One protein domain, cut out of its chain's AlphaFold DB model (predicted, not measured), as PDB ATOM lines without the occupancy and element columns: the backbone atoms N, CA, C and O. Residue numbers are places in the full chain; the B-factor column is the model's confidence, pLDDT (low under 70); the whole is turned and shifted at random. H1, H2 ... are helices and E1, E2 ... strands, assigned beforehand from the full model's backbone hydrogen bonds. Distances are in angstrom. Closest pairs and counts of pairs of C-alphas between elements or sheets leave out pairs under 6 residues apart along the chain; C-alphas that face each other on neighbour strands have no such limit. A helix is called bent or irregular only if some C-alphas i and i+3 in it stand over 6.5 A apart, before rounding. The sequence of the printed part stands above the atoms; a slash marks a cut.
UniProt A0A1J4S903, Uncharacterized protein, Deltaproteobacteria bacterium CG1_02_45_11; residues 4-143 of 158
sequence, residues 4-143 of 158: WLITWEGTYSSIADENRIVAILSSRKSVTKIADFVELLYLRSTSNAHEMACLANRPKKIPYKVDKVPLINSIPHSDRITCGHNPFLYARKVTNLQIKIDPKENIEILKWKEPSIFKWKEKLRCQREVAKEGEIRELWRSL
ATOM      1  N   TRP A   4       5.436 -35.180 -19.004       98.06
ATOM      2  CA  TRP A   4       6.583 -35.554 -19.821       98.06
ATOM      3  C   TRP A   4       7.771 -35.780 -18.890       98.06
ATOM      4  O   TRP A   4       8.153 -34.866 -18.158       98.06
ATOM      5  N   LEU A   5       8.326 -36.986 -18.917       97.75
ATOM      6  CA  LEU A   5       9.518 -37.362 -18.170       97.75
ATOM      7  C   LEU A   5      10.682 -37.488 -19.146       97.75
ATOM      8  O   LEU A   5      10.580 -38.244 -20.113       97.75
ATOM      9  N   ILE A   6      11.750 -36.732 -18.901       97.38
ATOM     10  CA  ILE A   6      12.979 -36.755 -19.695       97.38
ATOM     11  C   ILE A   6      14.061 -37.428 -18.858       97.38
ATOM     12  O   ILE A   6      14.334 -36.971 -17.747       97.38
ATOM     13  N   THR A   7      14.665 -38.493 -19.381       96.31
ATOM     14  CA  THR A   7      15.759 -39.219 -18.725       96.31
ATOM     15  C   THR A   7      16.986 -39.344 -19.614       96.31
ATOM     16  O   THR A   7      16.866 -39.359 -20.838       96.31
ATOM     17  N   TRP A   8      18.159 -39.444 -18.991       94.88
ATOM     18  CA  TRP A   8      19.347 -39.997 -19.632       94.88
ATOM     19  C   TRP A   8      19.209 -41.514 -19.726       94.88
ATOM     20  O   TRP A   8      18.916 -42.179 -18.735       94.88
ATOM     21  N   GLU A   9      19.452 -42.054 -20.911       94.00
ATOM     22  CA  GLU A   9      19.475 -43.485 -21.195       94.00
ATOM     23  C   GLU A   9      20.753 -43.828 -21.973       94.00
ATOM     24  O   GLU A   9      21.381 -42.968 -22.601       94.00
ATOM     25  N   GLY A  10      21.160 -45.092 -21.924       90.81
ATOM     26  CA  GLY A  10      22.384 -45.565 -22.562       90.81
ATOM     27  C   GLY A  10      23.160 -46.524 -21.673       90.81
ATOM     28  O   GLY A  10      22.672 -46.973 -20.638       90.81
ATOM     29  N   THR A  11      24.379 -46.847 -22.095       87.19
ATOM     30  CA  THR A  11      25.218 -47.862 -21.431       87.19
ATOM     31  C   THR A  11      26.352 -47.264 -20.602       87.19
ATOM     32  O   THR A  11      27.178 -48.004 -20.076       87.19
ATOM     33  N   TYR A  12      26.437 -45.937 -20.508       84.69
ATOM     34  CA  TYR A  12      27.485 -45.266 -19.744       84.69
ATOM     35  C   TYR A  12      27.241 -45.419 -18.241       84.69
ATOM     36  O   TYR A  12      26.134 -45.186 -17.756       84.69
ATOM     37  N   SER A  13      28.299 -45.742 -17.494       82.06
ATOM     38  CA  SER A  13      28.254 -45.937 -16.037       82.06
ATOM     39  C   SER A  13      27.868 -44.678 -15.258       82.06
ATOM     40  O   SER A  13      27.371 -44.773 -14.141       82.06
ATOM     41  N   SER A  14      28.052 -43.496 -15.847       80.38
ATOM     42  CA  SER A  14      27.631 -42.220 -15.264       80.38
ATOM     43  C   SER A  14      26.111 -42.014 -15.265       80.38
ATOM     44  O   SER A  14      25.621 -41.132 -14.557       80.38
ATOM     45  N   ILE A  15      25.346 -42.828 -16.008       85.12
ATOM     46  CA  ILE A  15      23.878 -42.823 -15.982       85.12
ATOM     47  C   ILE A  15      23.390 -43.695 -14.819       85.12
ATOM     48  O   ILE A  15      22.855 -44.792 -15.001       85.12
ATOM     49  N   ALA A  16      23.576 -43.184 -13.607       85.62
ATOM     50  CA  ALA A  16      23.014 -43.753 -12.388       85.62
ATOM     51  C   ALA A  16      21.654 -43.122 -12.062       85.62
ATOM     52  O   ALA A  16      21.351 -42.014 -12.515       85.62
ATOM     53  N   ASP A  17      20.853 -43.798 -11.237       84.75
ATOM     54  CA  ASP A  17      19.529 -43.316 -10.821       84.75
ATOM     55  C   ASP A  17      19.572 -41.897 -10.230       84.75
ATOM     56  O   ASP A  17      18.707 -41.075 -10.535       84.75
ATOM     57  N   GLU A  18      20.642 -41.560  -9.506       85.25
ATOM     58  CA  GLU A  18      20.857 -40.231  -8.922       85.25
ATOM     59  C   GLU A  18      20.851 -39.084  -9.946       85.25
ATOM     60  O   GLU A  18      20.405 -37.986  -9.626       85.25
ATOM     61  N   ASN A  19      21.311 -39.333 -11.178       85.25
ATOM     62  CA  ASN A  19      21.467 -38.314 -12.227       85.25
ATOM     63  C   ASN A  19      20.619 -38.596 -13.476       85.25
ATOM     64  O   ASN A  19      20.757 -37.914 -14.493       85.25
ATOM     65  N   ARG A  20      19.761 -39.621 -13.430       92.31
ATOM     66  CA  ARG A  20      19.032 -40.115 -14.602       92.31
ATOM     67  C   ARG A  20      17.881 -39.201 -15.013       92.31
ATOM     68  O   ARG A  20      17.601 -39.105 -16.204       92.31
ATOM     69  N   ILE A  21      17.202 -38.538 -14.077       94.00
ATOM     70  CA  ILE A  21      16.083 -37.638 -14.397       94.00
ATOM     71  C   ILE A  21      16.623 -36.291 -14.871       94.00
ATOM     72  O   ILE A  21      17.219 -35.565 -14.101       94.00
ATOM     73  N   VAL A  22      16.353 -35.895 -16.109       94.62
ATOM     74  CA  VAL A  22      16.814 -34.598 -16.634       94.62
ATOM     75  C   VAL A  22      15.788 -33.505 -16.385       94.62
ATOM     76  O   VAL A  22      16.123 -32.397 -15.978       94.62
ATOM     77  N   ALA A  23      14.512 -33.810 -16.626       95.31
ATOM     78  CA  ALA A  23      13.433 -32.862 -16.400       95.31
ATOM     79  C   ALA A  23      12.071 -33.548 -16.278       95.31
ATOM     80  O   ALA A  23      11.801 -34.579 -16.900       95.31
ATOM     81  N   ILE A  24      11.175 -32.892 -15.540       96.31
ATOM     82  CA  ILE A  24       9.752 -33.225 -15.461       96.31
ATOM     83  C   ILE A  24       8.968 -32.027 -15.989       96.31
ATOM     84  O   ILE A  24       9.072 -30.913 -15.476       96.31
ATOM     85  N   LEU A  25       8.180 -32.234 -17.040       97.00
ATOM     86  CA  LEU A  25       7.449 -31.170 -17.724       97.00
ATOM     87  C   LEU A  25       5.953 -31.486 -17.780       97.00
ATOM     88  O   LEU A  25       5.530 -32.638 -17.803       97.00
ATOM     89  N   SER A  26       5.119 -30.446 -17.852       96.69
ATOM     90  CA  SER A  26       3.667 -30.619 -18.009       96.69
ATOM     91  C   SER A  26       3.314 -31.484 -19.226       96.69
ATOM     92  O   SER A  26       3.706 -31.163 -20.349       96.69
ATOM     93  N   SER A  27       2.487 -32.512 -19.015       96.44
ATOM     94  CA  SER A  27       1.944 -33.406 -20.056       96.44
ATOM     95  C   SER A  27       1.136 -32.695 -21.150       96.44
ATOM     96  O   SER A  27       0.938 -33.257 -22.229       96.44
ATOM     97  N   ARG A  28       0.698 -31.452 -20.897       95.38
ATOM     98  CA  ARG A  28      -0.036 -30.611 -21.856       95.38
ATOM     99  C   ARG A  28       0.855 -29.995 -22.936       95.38
ATOM    100  O   ARG A  28       0.335 -29.465 -23.912       95.38
ATOM    101  N   LYS A  29       2.183 -30.035 -22.782       95.50
ATOM    102  CA  LYS A  29       3.102 -29.548 -23.818       95.50
ATOM    103  C   LYS A  29       3.028 -30.441 -25.062       95.50
ATOM    104  O   LYS A  29       2.956 -31.670 -24.955       95.50
ATOM    105  N   SER A  30       3.047 -29.805 -26.233       93.88
ATOM    106  CA  SER A  30       3.052 -30.494 -27.524       93.88
ATOM    107  C   SER A  30       4.366 -31.238 -27.753       93.88
ATOM    108  O   SER A  30       5.409 -30.854 -27.229       93.88
ATOM    109  N   VAL A  31       4.307 -32.281 -28.579       93.19
ATOM    110  CA  VAL A  31       5.465 -33.100 -28.972       93.19
ATOM    111  C   VAL A  31       6.562 -32.230 -29.576       93.19
ATOM    112  O   VAL A  31       7.708 -32.329 -29.164       93.19
ATOM    113  N   THR A  32       6.202 -31.307 -30.474       92.38
ATOM    114  CA  THR A  32       7.145 -30.367 -31.092       92.38
ATOM    115  C   THR A  32       7.887 -29.543 -30.047       92.38
ATOM    116  O   THR A  32       9.107 -29.483 -30.082       92.38
ATOM    117  N   LYS A  33       7.171 -28.987 -29.060       94.31
ATOM    118  CA  LYS A  33       7.787 -28.169 -28.009       94.31
ATOM    119  C   LYS A  33       8.700 -28.982 -27.092       94.31
ATOM    120  O   LYS A  33       9.691 -28.452 -26.604       94.31
ATOM    121  N   ILE A  34       8.360 -30.244 -26.826       96.00
ATOM    122  CA  ILE A  34       9.243 -31.137 -26.069       96.00
ATOM    123  C   ILE A  34      10.462 -31.522 -26.899       96.00
ATOM    124  O   ILE A  34      11.553 -31.528 -26.353       96.00
ATOM    125  N   ALA A  35      10.302 -31.782 -28.196       93.94
ATOM    126  CA  ALA A  35      11.415 -32.098 -29.079       93.94
ATOM    127  C   ALA A  35      12.454 -30.974 -29.093       93.94
ATOM    128  O   ALA A  35      13.619 -31.229 -28.814       93.94
ATOM    129  N   ASP A  36      12.022 -29.731 -29.312       92.50
ATOM    130  CA  ASP A  36      12.930 -28.579 -29.331       92.50
ATOM    131  C   ASP A  36      13.648 -28.411 -27.973       92.50
ATOM    132  O   ASP A  36      14.828 -28.072 -27.910       92.50
ATOM    133  N   PHE A  37      12.954 -28.707 -26.866       94.44
ATOM    134  CA  PHE A  37      13.533 -28.665 -25.522       94.44
ATOM    135  C   PHE A  37      14.540 -29.795 -25.266       94.44
ATOM    136  O   PHE A  37      15.587 -29.557 -24.674       94.44
ATOM    137  N   VAL A  38      14.241 -31.017 -25.712       94.81
ATOM    138  CA  VAL A  38      15.136 -32.178 -25.603       94.81
ATOM    139  C   VAL A  38      16.400 -31.957 -26.433       94.81
ATOM    140  O   VAL A  38      17.488 -32.229 -25.939       94.81
ATOM    141  N   GLU A  39      16.278 -31.415 -27.649       93.62
ATOM    142  CA  GLU A  39      17.430 -31.076 -28.496       93.62
ATOM    143  C   GLU A  39      18.347 -30.065 -27.805       93.62
ATOM    144  O   GLU A  39      19.555 -30.276 -27.710       93.62
ATOM    145  N   LEU A  40      17.762 -28.996 -27.254       92.00
ATOM    146  CA  LEU A  40      18.502 -27.981 -26.511       92.00
ATOM    147  C   LEU A  40      19.219 -28.575 -25.293       92.00
ATOM    148  O   LEU A  40      20.380 -28.247 -25.057       92.00
ATOM    149  N   LEU A  41      18.541 -29.427 -24.519       92.50
ATOM    150  CA  LEU A  41      19.134 -30.085 -23.354       92.50
ATOM    151  C   LEU A  41      20.305 -30.984 -23.749       92.50
ATOM    152  O   LEU A  41      21.341 -30.936 -23.093       92.50
ATOM    153  N   TYR A  42      20.158 -31.761 -24.825       91.56
ATOM    154  CA  TYR A  42      21.227 -32.625 -25.312       91.56
ATOM    155  C   TYR A  42      22.443 -31.800 -25.736       91.56
ATOM    156  O   TYR A  42      23.529 -31.994 -25.198       91.56
ATOM    157  N   LEU A  43      22.239 -30.817 -26.621       89.75
ATOM    158  CA  LEU A  43      23.312 -29.952 -27.114       89.75
ATOM    159  C   LEU A  43      24.003 -29.194 -25.982       89.75
ATOM    160  O   LEU A  43      25.224 -29.124 -25.963       89.75
ATOM    161  N   ARG A  44      23.246 -28.673 -25.011       89.50
ATOM    162  CA  ARG A  44      23.819 -28.020 -23.829       89.50
ATOM    163  C   ARG A  44      24.762 -28.952 -23.063       89.50
ATOM    164  O   ARG A  44      25.792 -28.493 -22.596       89.50
ATOM    165  N   SER A  45      24.412 -30.231 -22.929       87.69
ATOM    166  CA  SER A  45      25.214 -31.206 -22.181       87.69
ATOM    167  C   SER A  45      26.390 -31.791 -22.963       87.69
ATOM    168  O   SER A  45      27.293 -32.350 -22.348       87.69
ATOM    169  N   THR A  46      26.386 -31.721 -24.297       86.12
ATOM    170  CA  THR A  46      27.413 -32.372 -25.133       86.12
ATOM    171  C   THR A  46      28.284 -31.411 -25.924       86.12
ATOM    172  O   THR A  46      29.289 -31.844 -26.478       86.12
ATOM    173  N   SER A  47      27.896 -30.142 -26.035       87.06
ATOM    174  CA  SER A  47      28.573 -29.165 -26.883       87.06
ATOM    175  C   SER A  47      29.174 -28.025 -26.077       87.06
ATOM    176  O   SER A  47      28.599 -27.553 -25.099       87.06
ATOM    177  N   ASN A  48      30.324 -27.529 -26.527       89.50
ATOM    178  CA  ASN A  48      30.904 -26.306 -25.972       89.50
ATOM    179  C   ASN A  48      30.189 -25.049 -26.512       89.50
ATOM    180  O   ASN A  48      29.396 -25.105 -27.455       89.50
ATOM    181  N   ALA A  49      30.491 -23.879 -25.941       91.06
ATOM    182  CA  ALA A  49      29.845 -22.622 -26.326       91.06
ATOM    183  C   ALA A  49      30.011 -22.273 -27.821       91.06
ATOM    184  O   ALA A  49      29.075 -21.764 -28.440       91.06
ATOM    185  N   HIS A  50      31.171 -22.570 -28.417       90.25
ATOM    186  CA  HIS A  50      31.429 -22.314 -29.836       90.25
ATOM    187  C   HIS A  50      30.572 -23.218 -30.735       90.25
ATOM    188  O   HIS A  50      29.953 -22.746 -31.693       90.25
ATOM    189  N   GLU A  51      30.485 -24.506 -30.408       89.56
ATOM    190  CA  GLU A  51      29.612 -25.461 -31.091       89.56
ATOM    191  C   GLU A  51      28.140 -25.071 -30.954       89.56
ATOM    192  O   GLU A  51      27.439 -25.006 -31.964       89.56
ATOM    193  N   MET A  52      27.681 -24.723 -29.747       90.81
ATOM    194  CA  MET A  52      26.312 -24.248 -29.528       90.81
ATOM    195  C   MET A  52      26.000 -23.011 -30.379       90.81
ATOM    196  O   MET A  52      24.967 -22.978 -31.048       90.81
ATOM    197  N   ALA A  53      26.898 -22.021 -30.421       90.81
ATOM    198  CA  ALA A  53      26.725 -20.821 -31.243       90.81
ATOM    199  C   ALA A  53      26.680 -21.147 -32.749       90.81
ATOM    200  O   ALA A  53      25.872 -20.586 -33.497       90.81
ATOM    201  N   CYS A  54      27.513 -22.089 -33.202       89.44
ATOM    202  CA  CYS A  54      27.502 -22.560 -34.585       89.44
ATOM    203  C   CYS A  54      26.191 -23.272 -34.942       89.44
ATOM    204  O   CYS A  54      25.625 -23.012 -36.007       89.44
ATOM    205  N   LEU A  55      25.715 -24.167 -34.074       89.19
ATOM    206  CA  LEU A  55      24.509 -24.966 -34.292       89.19
ATOM    207  C   LEU A  55      23.234 -24.124 -34.195       89.19
ATOM    208  O   LEU A  55      22.333 -24.317 -35.012       89.19
ATOM    209  N   ALA A  56      23.190 -23.135 -33.296       88.00
ATOM    210  CA  ALA A  56      22.070 -22.201 -33.162       88.00
ATOM    211  C   ALA A  56      21.757 -21.470 -34.479       88.00
ATOM    212  O   ALA A  56      20.597 -21.282 -34.834       88.00
ATOM    213  N   ASN A  57      22.793 -21.126 -35.249       87.75
ATOM    214  CA  ASN A  57      22.651 -20.468 -36.551       87.75
ATOM    215  C   ASN A  57      22.554 -21.453 -37.729       87.75
ATOM    216  O   ASN A  57      22.357 -21.047 -38.876       87.75
ATOM    217  N   ARG A  58      22.740 -22.757 -37.488       89.25
ATOM    218  CA  ARG A  58      22.808 -23.796 -38.527       89.25
ATOM    219  C   ARG A  58      22.050 -25.058 -38.095       89.25
ATOM    220  O   ARG A  58      22.645 -26.137 -38.077       89.25
ATOM    221  N   PRO A  59      20.728 -24.987 -37.855       80.75
ATOM    222  CA  PRO A  59      19.948 -26.111 -37.321       80.75
ATOM    223  C   PRO A  59      19.988 -27.359 -38.217       80.75
ATOM    224  O   PRO A  59      19.903 -28.492 -37.752       80.75
ATOM    225  N   LYS A  60      20.195 -27.187 -39.530       85.75
ATOM    226  CA  LYS A  60      20.348 -28.313 -40.466       85.75
ATOM    227  C   LYS A  60      21.607 -29.154 -40.215       85.75
ATOM    228  O   LYS A  60      21.622 -30.297 -40.660       85.75
ATOM    229  N   LYS A  61      22.621 -28.600 -39.536       85.75
ATOM    230  CA  LYS A  61      23.901 -29.253 -39.216       85.75
ATOM    231  C   LYS A  61      23.920 -29.934 -37.842       85.75
ATOM    232  O   LYS A  61      24.959 -30.464 -37.471       85.75
ATOM    233  N   ILE A  62      22.813 -29.917 -37.094       84.81
ATOM    234  CA  ILE A  62      22.726 -30.622 -35.809       84.81
ATOM    235  C   ILE A  62      22.933 -32.127 -36.064       84.81
ATOM    236  O   ILE A  62      22.174 -32.700 -36.854       84.81
ATOM    237  N   PRO A  63      23.957 -32.755 -35.450       78.69
ATOM    238  CA  PRO A  63      24.355 -34.125 -35.771       78.69
ATOM    239  C   PRO A  63      23.319 -35.153 -35.309       78.69
ATOM    240  O   PRO A  63      23.000 -36.084 -36.043       78.69
ATOM    241  N   TYR A  64      22.740 -34.946 -34.125       81.94
ATOM    242  CA  TYR A  64      21.757 -35.846 -33.528       81.94
ATOM    243  C   TYR A  64      20.397 -35.166 -33.457       81.94
ATOM    244  O   TYR A  64      20.000 -34.625 -32.427       81.94
ATOM    245  N   LYS A  65      19.689 -35.173 -34.587       84.88
ATOM    246  CA  LYS A  65      18.324 -34.648 -34.640       84.88
ATOM    247  C   LYS A  65      17.400 -35.488 -33.778       84.88
ATOM    248  O   LYS A  65      17.517 -36.710 -33.719       84.88
ATOM    249  N   VAL A  66      16.447 -34.810 -33.162       89.12
ATOM    250  CA  VAL A  66      15.400 -35.458 -32.384       89.12
ATOM    251  C   VAL A  66      14.522 -36.351 -33.265       89.12
ATOM    252  O   VAL A  66      13.950 -35.880 -34.253       89.12
ATOM    253  N   ASP A  67      14.329 -37.604 -32.855       87.81
ATOM    254  CA  ASP A  67      13.276 -38.462 -33.395       87.81
ATOM    255  C   ASP A  67      11.961 -38.168 -32.659       87.81
ATOM    256  O   ASP A  67      11.774 -38.527 -31.495       87.81
ATOM    257  N   LYS A  68      11.058 -37.441 -33.329       83.00
ATOM    258  CA  LYS A  68       9.798 -36.949 -32.745       83.00
ATOM    259  C   LYS A  68       8.696 -38.010 -32.709       83.00
ATOM    260  O   LYS A  68       7.702 -37.812 -32.011       83.00
ATOM    261  N   VAL A  69       8.804 -39.052 -33.535       82.69
ATOM    262  CA  VAL A  69       7.747 -40.051 -33.731       82.69
ATOM    263  C   VAL A  69       8.397 -41.405 -34.025       82.69
ATOM    264  O   VAL A  69       8.302 -41.899 -35.154       82.69
ATOM    265  N   PRO A  70       9.041 -42.024 -33.021       84.69
ATOM    266  CA  PRO A  70       9.671 -43.316 -33.212       84.69
ATOM    267  C   PRO A  70       8.637 -44.337 -33.690       84.69
ATOM    268  O   PRO A  70       7.515 -44.432 -33.167       84.69
ATOM    269  N   LEU A  71       9.021 -45.102 -34.710       86.44
ATOM    270  CA  LEU A  71       8.224 -46.204 -35.227       86.44
ATOM    271  C   LEU A  71       8.516 -47.456 -34.399       86.44
ATOM    272  O   LEU A  71       9.575 -48.062 -34.527       86.44
ATOM    273  N   ILE A  72       7.556 -47.868 -33.570       84.44
ATOM    274  CA  ILE A  72       7.639 -49.109 -32.786       84.44
ATOM    275  C   ILE A  72       6.525 -50.027 -33.273       84.44
ATOM    276  O   ILE A  72       5.365 -49.613 -33.323       84.44
ATOM    277  N   ASN A  73       6.874 -51.256 -33.666       85.44
ATOM    278  CA  ASN A  73       5.968 -52.192 -34.346       85.44
ATOM    279  C   ASN A  73       5.286 -51.566 -35.578       85.44
ATOM    280  O   ASN A  73       4.091 -51.759 -35.809       85.44
ATOM    281  N   SER A  74       6.037 -50.758 -36.337       84.62
ATOM    282  CA  SER A  74       5.550 -50.022 -37.514       84.62
ATOM    283  C   SER A  74       4.384 -49.063 -37.223       84.62
ATOM    284  O   SER A  74       3.619 -48.719 -38.129       84.62
ATOM    285  N   ILE A  75       4.238 -48.628 -35.964       86.06
ATOM    286  CA  ILE A  75       3.273 -47.616 -35.532       86.06
ATOM    287  C   ILE A  75       4.001 -46.352 -35.076       86.06
ATOM    288  O   ILE A  75       4.958 -46.456 -34.311       86.06
ATOM    289  N   PRO A  76       3.518 -45.160 -35.467       85.75
ATOM    290  CA  PRO A  76       4.009 -43.897 -34.932       85.75
ATOM    291  C   PRO A  76       3.577 -43.683 -33.472       85.75
ATOM    292  O   PRO A  76       2.375 -43.616 -33.172       85.75
ATOM    293  N   HIS A  77       4.562 -43.514 -32.585       86.81
ATOM    294  CA  HIS A  77       4.383 -43.213 -31.157       86.81
ATOM    295  C   HIS A  77       4.739 -41.759 -30.853       86.81
ATOM    296  O   HIS A  77       5.862 -41.436 -30.488       86.81
ATOM    297  N   SER A  78       3.767 -40.856 -30.989       86.00
ATOM    298  CA  SER A  78       3.961 -39.413 -30.761       86.00
ATOM    299  C   SER A  78       4.133 -39.022 -29.285       86.00
ATOM    300  O   SER A  78       4.240 -37.850 -28.950       86.00
ATOM    301  N   ASP A  79       4.055 -39.973 -28.365       91.12
ATOM    302  CA  ASP A  79       4.218 -39.783 -26.925       91.12
ATOM    303  C   ASP A  79       5.642 -40.084 -26.441       91.12
ATOM    304  O   ASP A  79       5.884 -40.066 -25.233       91.12
ATOM    305  N   ARG A  80       6.566 -40.351 -27.371       94.69
ATOM    306  CA  ARG A  80       7.964 -40.705 -27.131       94.69
ATOM    307  C   ARG A  80       8.868 -39.921 -28.065       94.69
ATOM    308  O   ARG A  80       8.508 -39.664 -29.207       94.69
ATOM    309  N   ILE A  81      10.029 -39.541 -27.557       95.50
ATOM    310  CA  ILE A  81      11.022 -38.745 -28.261       95.50
ATOM    311  C   ILE A  81      12.406 -39.212 -27.813       95.50
ATOM    312  O   ILE A  81      12.645 -39.342 -26.611       95.50
ATOM    313  N   THR A  82      13.321 -39.419 -28.755       94.94
ATOM    314  CA  THR A  82      14.731 -39.730 -28.473       94.94
ATOM    315  C   THR A  82      15.656 -38.705 -29.125       94.94
ATOM    316  O   THR A  82      15.346 -38.148 -30.180       94.94
ATOM    317  N   CYS A  83      16.790 -38.411 -28.487       94.12
ATOM    318  CA  CYS A  83      17.800 -37.492 -29.018       94.12
ATOM    319  C   CYS A  83      19.198 -37.876 -28.537       94.12
ATOM    320  O   CYS A  83      19.410 -38.034 -27.336       94.12
ATOM    321  N   GLY A  84      20.144 -38.000 -29.465       91.75
ATOM    322  CA  GLY A  84      21.501 -38.471 -29.187       91.75
ATOM    323  C   GLY A  84      21.737 -39.903 -29.660       91.75
ATOM    324  O   GLY A  84      20.882 -40.500 -30.313       91.75
ATOM    325  N   HIS A  85      22.913 -40.442 -29.336       86.25
ATOM    326  CA  HIS A  85      23.306 -41.805 -29.702       86.25
ATOM    327  C   HIS A  85      23.548 -42.676 -28.467       86.25
ATOM    328  O   HIS A  85      22.741 -43.539 -28.143       86.25
ATOM    329  N   ASN A  86      24.671 -42.482 -27.780       87.44
ATOM    330  CA  ASN A  86      24.960 -43.118 -26.503       87.44
ATOM    331  C   ASN A  86      25.942 -42.215 -25.738       87.44
ATOM    332  O   ASN A  86      27.058 -42.037 -26.222       87.44
ATOM    333  N   PRO A  87      25.546 -41.622 -24.604       91.00
ATOM    334  CA  PRO A  87      24.188 -41.631 -24.072       91.00
ATOM    335  C   PRO A  87      23.232 -40.773 -24.902       91.00
ATOM    336  O   PRO A  87      23.640 -39.984 -25.761       91.00
ATOM    337  N   PHE A  88      21.941 -40.952 -24.650       92.88
ATOM    338  CA  PHE A  88      20.867 -40.235 -25.324       92.88
ATOM    339  C   PHE A  88      19.791 -39.807 -24.322       92.88
ATOM    340  O   PHE A  88      19.637 -40.393 -23.251       92.88
ATOM    341  N   LEU A  89      19.040 -38.767 -24.673       95.44
ATOM    342  CA  LEU A  89      17.858 -38.352 -23.934       95.44
ATOM    343  C   LEU A  89      16.635 -39.109 -24.430       95.44
ATOM    344  O   LEU A  89      16.386 -39.188 -25.635       95.44
ATOM    345  N   TYR A  90      15.832 -39.589 -23.487       96.31
ATOM    346  CA  TYR A  90      14.542 -40.203 -23.748       96.31
ATOM    347  C   TYR A  90      13.433 -39.433 -23.035       96.31
ATOM    348  O   TYR A  90      13.312 -39.448 -21.808       96.31
ATOM    349  N   ALA A  91      12.600 -38.752 -23.818       97.56
ATOM    350  CA  ALA A  91      11.431 -38.048 -23.323       97.56
ATOM    351  C   ALA A  91      10.161 -38.826 -23.655       97.56
ATOM    352  O   ALA A  91       9.935 -39.216 -24.798       97.56
ATOM    353  N   ARG A  92       9.293 -39.021 -22.662       97.31
ATOM    354  CA  ARG A  92       8.019 -39.726 -22.857       97.31
ATOM    355  C   ARG A  92       6.896 -39.187 -21.991       97.31
ATOM    356  O   ARG A  92       7.147 -38.659 -20.906       97.31
ATOM    357  N   LYS A  93       5.651 -39.341 -22.441       97.12
ATOM    358  CA  LYS A  93       4.480 -39.077 -21.598       97.12
ATOM    359  C   LYS A  93       4.248 -40.249 -20.656       97.12
ATOM    360  O   LYS A  93       3.850 -41.326 -21.084       97.12
ATOM    361  N   VAL A  94       4.448 -40.009 -19.368       97.81
ATOM    362  CA  VAL A  94       4.181 -40.978 -18.307       97.81
ATOM    363  C   VAL A  94       2.853 -40.674 -17.624       97.81
ATOM    364  O   VAL A  94       2.413 -39.518 -17.536       97.81
ATOM    365  N   THR A  95       2.217 -41.724 -17.119       97.94
ATOM    366  CA  THR A  95       0.989 -41.626 -16.322       97.94
ATOM    367  C   THR A  95       1.252 -42.072 -14.894       97.94
ATOM    368  O   THR A  95       2.237 -42.757 -14.620       97.94
ATOM    369  N   ASN A  96       0.388 -41.660 -13.965       97.12
ATOM    370  CA  ASN A  96       0.495 -42.036 -12.552       97.12
ATOM    371  C   ASN A  96       1.877 -41.761 -11.934       97.12
ATOM    372  O   ASN A  96       2.310 -42.499 -11.059       97.12
ATOM    373  N   LEU A  97       2.546 -40.682 -12.359       97.62
ATOM    374  CA  LEU A  97       3.766 -40.211 -11.715       97.62
ATOM    375  C   LEU A  97       3.447 -39.822 -10.266       97.62
ATOM    376  O   LEU A  97       2.546 -39.012 -10.015       97.62
ATOM    377  N   GLN A  98       4.167 -40.429  -9.338       97.31
ATOM    378  CA  GLN A  98       4.121 -40.214  -7.901       97.31
ATOM    379  C   GLN A  98       5.541 -39.918  -7.433       97.31
ATOM    380  O   GLN A  98       6.485 -40.559  -7.887       97.31
ATOM    381  N   ILE A  99       5.670 -38.948  -6.537       95.44
ATOM    382  CA  ILE A  99       6.939 -38.577  -5.920       95.44
ATOM    383  C   ILE A  99       6.706 -38.670  -4.419       95.44
ATOM    384  O   ILE A  99       5.776 -38.045  -3.901       95.44
ATOM    385  N   LYS A 100       7.493 -39.503  -3.745       95.56
ATOM    386  CA  LYS A 100       7.494 -39.637  -2.287       95.56
ATOM    387  C   LYS A 100       8.839 -39.170  -1.764       95.56
ATOM    388  O   LYS A 100       9.863 -39.529  -2.329       95.56
ATOM    389  N   ILE A 101       8.812 -38.393  -0.695       94.44
ATOM    390  CA  ILE A 101      10.003 -37.865  -0.037       94.44
ATOM    391  C   ILE A 101      10.142 -38.610   1.284       94.44
ATOM    392  O   ILE A 101       9.194 -38.619   2.072       94.44
ATOM    393  N   ASP A 102      11.297 -39.228   1.512       92.31
ATOM    394  CA  ASP A 102      11.682 -39.736   2.822       92.31
ATOM    395  C   ASP A 102      12.684 -38.760   3.460       92.31
ATOM    396  O   ASP A 102      13.859 -38.732   3.079       92.31
ATOM    397  N   PRO A 103      12.239 -37.930   4.419       86.69
ATOM    398  CA  PRO A 103      13.099 -36.935   5.043       86.69
ATOM    399  C   PRO A 103      14.161 -37.543   5.970       86.69
ATOM    400  O   PRO A 103      15.105 -36.837   6.312       86.69
ATOM    401  N   LYS A 104      14.030 -38.806   6.403       89.12
ATOM    402  CA  LYS A 104      15.009 -39.434   7.309       89.12
ATOM    403  C   LYS A 104      16.267 -39.852   6.565       89.12
ATOM    404  O   LYS A 104      17.369 -39.535   6.992       89.12
ATOM    405  N   GLU A 105      16.068 -40.518   5.435       86.31
ATOM    406  CA  GLU A 105      17.144 -40.992   4.560       86.31
ATOM    407  C   GLU A 105      17.558 -39.931   3.527       86.31
ATOM    408  O   GLU A 105      18.515 -40.114   2.780       86.31
ATOM    409  N   ASN A 106      16.845 -38.799   3.488       89.56
ATOM    410  CA  ASN A 106      17.069 -37.702   2.552       89.56
ATOM    411  C   ASN A 106      17.000 -38.149   1.075       89.56
ATOM    412  O   ASN A 106      17.746 -37.673   0.212       89.56
ATOM    413  N   ILE A 107      16.083 -39.078   0.795       92.31
ATOM    414  CA  ILE A 107      15.840 -39.647  -0.534       92.31
ATOM    415  C   ILE A 107      14.459 -39.251  -1.052       92.31
ATOM    416  O   ILE A 107      13.503 -39.074  -0.296       92.31
ATOM    417  N   GLU A 108      14.332 -39.175  -2.369       93.25
ATOM    418  CA  GLU A 108      13.045 -39.166  -3.050       93.25
ATOM    419  C   GLU A 108      12.898 -40.391  -3.952       93.25
ATOM    420  O   GLU A 108      13.834 -40.846  -4.617       93.25
ATOM    421  N   ILE A 109      11.683 -40.928  -3.954       94.69
ATOM    422  CA  ILE A 109      11.291 -42.111  -4.705       94.69
ATOM    423  C   ILE A 109      10.267 -41.670  -5.741       94.69
ATOM    424  O   ILE A 109       9.164 -41.216  -5.411       94.69
ATOM    425  N   LEU A 110      10.636 -41.816  -7.008       96.12
ATOM    426  CA  LEU A 110       9.783 -41.530  -8.146       96.12
ATOM    427  C   LEU A 110       9.208 -42.841  -8.663       96.12
ATOM    428  O   LEU A 110       9.944 -43.781  -8.939       96.12
ATOM    429  N   LYS A 111       7.891 -42.889  -8.843       97.75
ATOM    430  CA  LYS A 111       7.175 -44.040  -9.395       97.75
ATOM    431  C   LYS A 111       6.263 -43.588 -10.517       97.75
ATOM    432  O   LYS A 111       5.506 -42.640 -10.331       97.75
ATOM    433  N   TRP A 112       6.295 -44.244 -11.670       98.00
ATOM    434  CA  TRP A 112       5.435 -43.893 -12.804       98.00
ATOM    435  C   TRP A 112       5.073 -45.109 -13.649       98.00
ATOM    436  O   TRP A 112       5.705 -46.156 -13.556       98.00
ATOM    437  N   LYS A 113       4.047 -44.964 -14.491       98.00
ATOM    438  CA  LYS A 113       3.688 -45.935 -15.526       98.00
ATOM    439  C   LYS A 113       4.166 -45.423 -16.884       98.00
ATOM    440  O   LYS A 113       3.802 -44.315 -17.297       98.00
ATOM    441  N   GLU A 114       4.984 -46.225 -17.557       97.06
ATOM    442  CA  GLU A 114       5.439 -45.984 -18.928       97.06
ATOM    443  C   GLU A 114       4.247 -45.965 -19.908       97.06
ATOM    444  O   GLU A 114       3.199 -46.548 -19.622       97.06
ATOM    445  N   PRO A 115       4.350 -45.300 -21.068       94.94
ATOM    446  CA  PRO A 115       3.331 -45.418 -22.101       94.94
ATOM    447  C   PRO A 115       3.300 -46.841 -22.680       94.94
ATOM    448  O   PRO A 115       4.336 -47.497 -22.831       94.94
ATOM    449  N   SER A 116       2.110 -47.312 -23.053       94.38
ATOM    450  CA  SER A 116       1.922 -48.618 -23.696       94.38
ATOM    451  C   SER A 116       2.488 -48.640 -25.115       94.38
ATOM    452  O   SER A 116       2.475 -47.629 -25.820       94.38
ATOM    453  N   ILE A 117       2.976 -49.796 -25.551       92.50
ATOM    454  CA  ILE A 117       3.401 -50.029 -26.933       92.50
ATOM    455  C   ILE A 117       2.217 -50.620 -27.692       92.50
ATOM    456  O   ILE A 117       1.536 -51.529 -27.221       92.50
ATOM    457  N   PHE A 118       1.990 -50.108 -28.892       90.88
ATOM    458  CA  PHE A 118       0.880 -50.463 -29.766       90.88
ATOM    459  C   PHE A 118       1.403 -51.231 -30.977       90.88
ATOM    460  O   PHE A 118       2.552 -51.051 -31.382       90.88
ATOM    461  N   LYS A 119       0.548 -52.060 -31.569       90.25
ATOM    462  CA  LYS A 119       0.744 -52.687 -32.882       90.25
ATOM    463  C   LYS A 119      -0.545 -52.577 -33.698       90.25
ATOM    464  O   LYS A 119      -1.607 -52.255 -33.156       90.25
ATOM    465  N   TRP A 120      -0.447 -52.769 -35.008       87.06
ATOM    466  CA  TRP A 120      -1.630 -52.758 -35.866       87.06
ATOM    467  C   TRP A 120      -2.463 -54.004 -35.581       87.06
ATOM    468  O   TRP A 120      -1.910 -55.098 -35.476       87.06
ATOM    469  N   LYS A 121      -3.781 -53.840 -35.474       87.00
ATOM    470  CA  LYS A 121      -4.701 -54.976 -35.456       87.00
ATOM    471  C   LYS A 121      -4.728 -55.580 -36.862       87.00
ATOM    472  O   LYS A 121      -4.810 -54.837 -37.845       87.00
ATOM    473  N   GLU A 122      -4.589 -56.899 -36.980       74.44
ATOM    474  CA  GLU A 122      -4.435 -57.550 -38.286       74.44
ATOM    475  C   GLU A 122      -5.550 -57.154 -39.275       74.44
ATOM    476  O   GLU A 122      -6.723 -57.045 -38.922       74.44
ATOM    477  N   LYS A 123      -5.138 -56.946 -40.535       63.59
ATOM    478  CA  LYS A 123      -5.928 -56.563 -41.726       63.59
ATOM    479  C   LYS A 123      -6.369 -55.098 -41.861       63.59
ATOM    480  O   LYS A 123      -6.715 -54.713 -42.976       63.59
ATOM    481  N   LEU A 124      -6.285 -54.242 -40.834       63.16
ATOM    482  CA  LEU A 124      -6.673 -52.823 -40.957       63.16
ATOM    483  C   LEU A 124      -5.631 -51.877 -40.335       63.16
ATOM    484  O   LEU A 124      -5.581 -51.707 -39.118       63.16
ATOM    485  N   ARG A 125      -4.882 -51.138 -41.174       65.19
ATOM    486  CA  ARG A 125      -3.965 -50.038 -40.767       65.19
ATOM    487  C   ARG A 125      -4.675 -48.823 -40.130       65.19
ATOM    488  O   ARG A 125      -4.090 -47.753 -40.004       65.19
ATOM    489  N   CYS A 126      -5.936 -48.971 -39.732       70.19
ATOM    490  CA  CYS A 126      -6.755 -47.931 -39.113       70.19
ATOM    491  C   CYS A 126      -7.047 -48.219 -37.632       70.19
ATOM    492  O   CYS A 126      -7.514 -47.329 -36.928       70.19
ATOM    493  N   GLN A 127      -6.769 -49.436 -37.142       79.69
ATOM    494  CA  GLN A 127      -7.030 -49.829 -35.754       79.69
ATOM    495  C   GLN A 127      -5.745 -50.285 -35.065       79.69
ATOM    496  O   GLN A 127      -4.984 -51.099 -35.589       79.69
ATOM    497  N   ARG A 128      -5.505 -49.739 -33.872       87.00
ATOM    498  CA  ARG A 128      -4.343 -50.059 -33.039       87.00
ATOM    499  C   ARG A 128      -4.793 -50.924 -31.871       87.00
ATOM    500  O   ARG A 128      -5.838 -50.654 -31.285       87.00
ATOM    501  N   GLU A 129      -3.986 -51.911 -31.515       90.56
ATOM    502  CA  GLU A 129      -4.145 -52.677 -30.280       90.56
ATOM    503  C   GLU A 129      -2.889 -52.571 -29.415       90.56
ATOM    504  O   GLU A 129      -1.795 -52.280 -29.910       90.56
ATOM    505  N   VAL A 130      -3.051 -52.752 -28.105       91.31
ATOM    506  CA  VAL A 130      -1.928 -52.726 -27.166       91.31
ATOM    507  C   VAL A 130      -1.112 -54.000 -27.365       91.31
ATOM    508  O   VAL A 130      -1.590 -55.099 -27.113       91.31
ATOM    509  N   ALA A 131       0.123 -53.846 -27.836       90.44
ATOM    510  CA  ALA A 131       1.085 -54.936 -27.947       90.44
ATOM    511  C   ALA A 131       1.709 -55.259 -26.588       90.44
ATOM    512  O   ALA A 131       1.921 -56.421 -26.258       90.44
ATOM    513  N   LYS A 132       2.021 -54.213 -25.815       92.25
ATOM    514  CA  LYS A 132       2.602 -54.313 -24.478       92.25
ATOM    515  C   LYS A 132       2.070 -53.180 -23.618       92.25
ATOM    516  O   LYS A 132       2.143 -52.014 -24.013       92.25
ATOM    517  N   GLU A 133       1.539 -53.515 -22.451       94.25
ATOM    518  CA  GLU A 133       1.147 -52.496 -21.486       94.25
ATOM    519  C   GLU A 133       2.357 -51.743 -20.934       94.25
ATOM    520  O   GLU A 133       3.457 -52.282 -20.806       94.25
ATOM    521  N   GLY A 134       2.132 -50.475 -20.602       91.75
ATOM    522  CA  GLY A 134       3.102 -49.653 -19.900       91.75
ATOM    523  C   GLY A 134       3.528 -50.266 -18.569       91.75
ATOM    524  O   GLY A 134       2.693 -50.488 -17.692       91.75
ATOM    525  N   GLU A 135       4.824 -50.510 -18.408       95.12
ATOM    526  CA  GLU A 135       5.395 -51.021 -17.163       95.12
ATOM    527  C   GLU A 135       5.417 -49.940 -16.081       95.12
ATOM    528  O   GLU A 135       5.576 -48.749 -16.364       95.12
ATOM    529  N   ILE A 136       5.289 -50.365 -14.827       97.12
ATOM    530  CA  ILE A 136       5.543 -49.495 -13.683       97.12
ATOM    531  C   ILE A 136       7.053 -49.455 -13.456       97.12
ATOM    532  O   ILE A 136       7.698 -50.494 -13.341       97.12
ATOM    533  N   ARG A 137       7.603 -48.246 -13.400       96.38
ATOM    534  CA  ARG A 137       9.012 -47.976 -13.127       96.38
ATOM    535  C   ARG A 137       9.137 -47.210 -11.824       96.38
ATOM    536  O   ARG A 137       8.263 -46.412 -11.475       96.38
ATOM    537  N   GLU A 138      10.228 -47.475 -11.127       96.00
ATOM    538  CA  GLU A 138      10.606 -46.809  -9.890       96.00
ATOM    539  C   GLU A 138      12.064 -46.367  -9.983       96.00
ATOM    540  O   GLU A 138      12.874 -47.034 -10.626       96.00
ATOM    541  N   LEU A 139      12.372 -45.226  -9.374       94.25
ATOM    542  CA  LEU A 139      13.707 -44.649  -9.321       94.25
ATOM    543  C   LEU A 139      13.917 -43.967  -7.977       94.25
ATOM    544  O   LEU A 139      13.020 -43.294  -7.468       94.25
ATOM    545  N   TRP A 140      15.111 -44.154  -7.428       92.75
ATOM    546  CA  TRP A 140      15.497 -43.696  -6.104       92.75
ATOM    547  C   TRP A 140      16.662 -42.728  -6.258       92.75
ATOM    548  O   TRP A 140      17.610 -43.008  -6.988       92.75
ATOM    549  N   ARG A 141      16.594 -41.574  -5.601       91.25
ATOM    550  CA  ARG A 141      17.644 -40.557  -5.705       91.25
ATOM    551  C   ARG A 141      17.744 -39.730  -4.432       91.25
ATOM    552  O   ARG A 141      16.786 -39.632  -3.670       91.25
ATOM    553  N   SER A 142      18.899 -39.107  -4.233       87.50
ATOM    554  CA  SER A 142      19.116 -38.145  -3.152       87.50
ATOM    555  C   SER A 142      18.380 -36.828  -3.419       87.50
ATOM    556  O   SER A 142      18.401 -36.315  -4.541       87.50
ATOM    557  N   LEU A 143      17.788 -36.252  -2.371       85.19
ATOM    558  CA  LEU A 143      17.172 -34.919  -2.391       85.19
ATOM    559  C   LEU A 143      18.198 -33.779  -2.484       85.19
ATOM    560  O   LEU A 143      17.843 -32.667  -2.864       85.19
TER     561      LEU A 143
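What this domain is: This is residues 4 to 143 of the 158 residues of an uncharacterized protein of Deltaproteobacteria bacterium CG1_02_45_11 (UniProt A0A1J4S903). A twisted sheet is bent into an L of two wings by its long strand E4, with E3, the first half of E4, E1 and E2 in one wing and the second half of E4, E5 and E8 in the other. The long helix H2 packs on the first wing, the single turn H1 bridges from E1 to E8, the hairpin of E6 and E7 makes a separate arm, and the small helix H3 lies far from the middle, followed by a long link. The printed part has 140 residues, with three named helices and eight named strands that follow along the chain as E1 H1 E2 H2 H3 E3 E4 E5 E6 E7 E8; the class is mixed, helices and strands, with 83 residues in named elements, and the neighbour strands are antiparallel. It is only just compact, close to loose, with a radius of gyration of the C-alphas of 17.0 A and spans of 51 by 49 by 29 A.

How they stand to each other: In the branched sheet, E4, residues 88 to 102, bends by 100 degrees at residue 95. E1, residues 4 to 9, lies on one side of E4, with N 7 and O 90 2.9 A apart. E3, residues 80 to 84, lies on the other side, with N 81 and O 91 2.8 A apart. E5, residues 107 to 113, pairs with E4 beyond the bend, N 98 and O 111 being 2.8 A apart. E3, E4 and E5 form a meander, each strand the antiparallel neighbour of the one before, and E3 and E4, like E4 and E5, are a hairpin. E2, residues 21 to 26, is an edge strand beside E1, with N 6 and O 23 2.9 A apart; E8, residues 136 to 142, is an edge strand beside E5, with N 110 and O 139 2.8 A apart. H2, residues 31 to 46, is on this sheet; its closest C-alphas to E3 are those of Glu 39 and Cys 83, 6.4 A. H1, residues 17 to 20, stands at the sheet's level, its height over the sheet 3.2 A; the C-alphas of Glu 18 and Arg 141 in E8 are 4.6 A apart. H3, residues 49 to 56, is not on the sheet; it is close to but not clearly touching H2, the C-alphas of Leu 43 and Met 52 being 6.9 A apart. E6, residues 117 to 120, and E7, residues 128 to 132, form a hairpin, with N 119 and O 129 2.9 A apart; E6 is apart from E4, and E7 from E5. In H2 and H3 every O i to N i+4 pair is within hydrogen-bond range; H1 is too short for one.

Where its parts are: E1 begins at C-alpha 4 (6.583, -35.554, -19.821), and E8 ends at C-alpha 142 (19.116, -38.145, -3.152). E4 is 29.6 A long, H2 22.3 A, E8 20.6 A and E5 20.3 A.

The domain as a whole: The C-alphas of Lys 104 and Lys 123, the two farthest apart, are 56.0 A apart. The printed part has no cut. The link from H3 to E3, residues 57 to 79, is long; within it residues 71 to 72 pair antiparallel with 75 to 76. The mean pLDDT of the printed part is 90.2, and residues 123 to 125 are under 70.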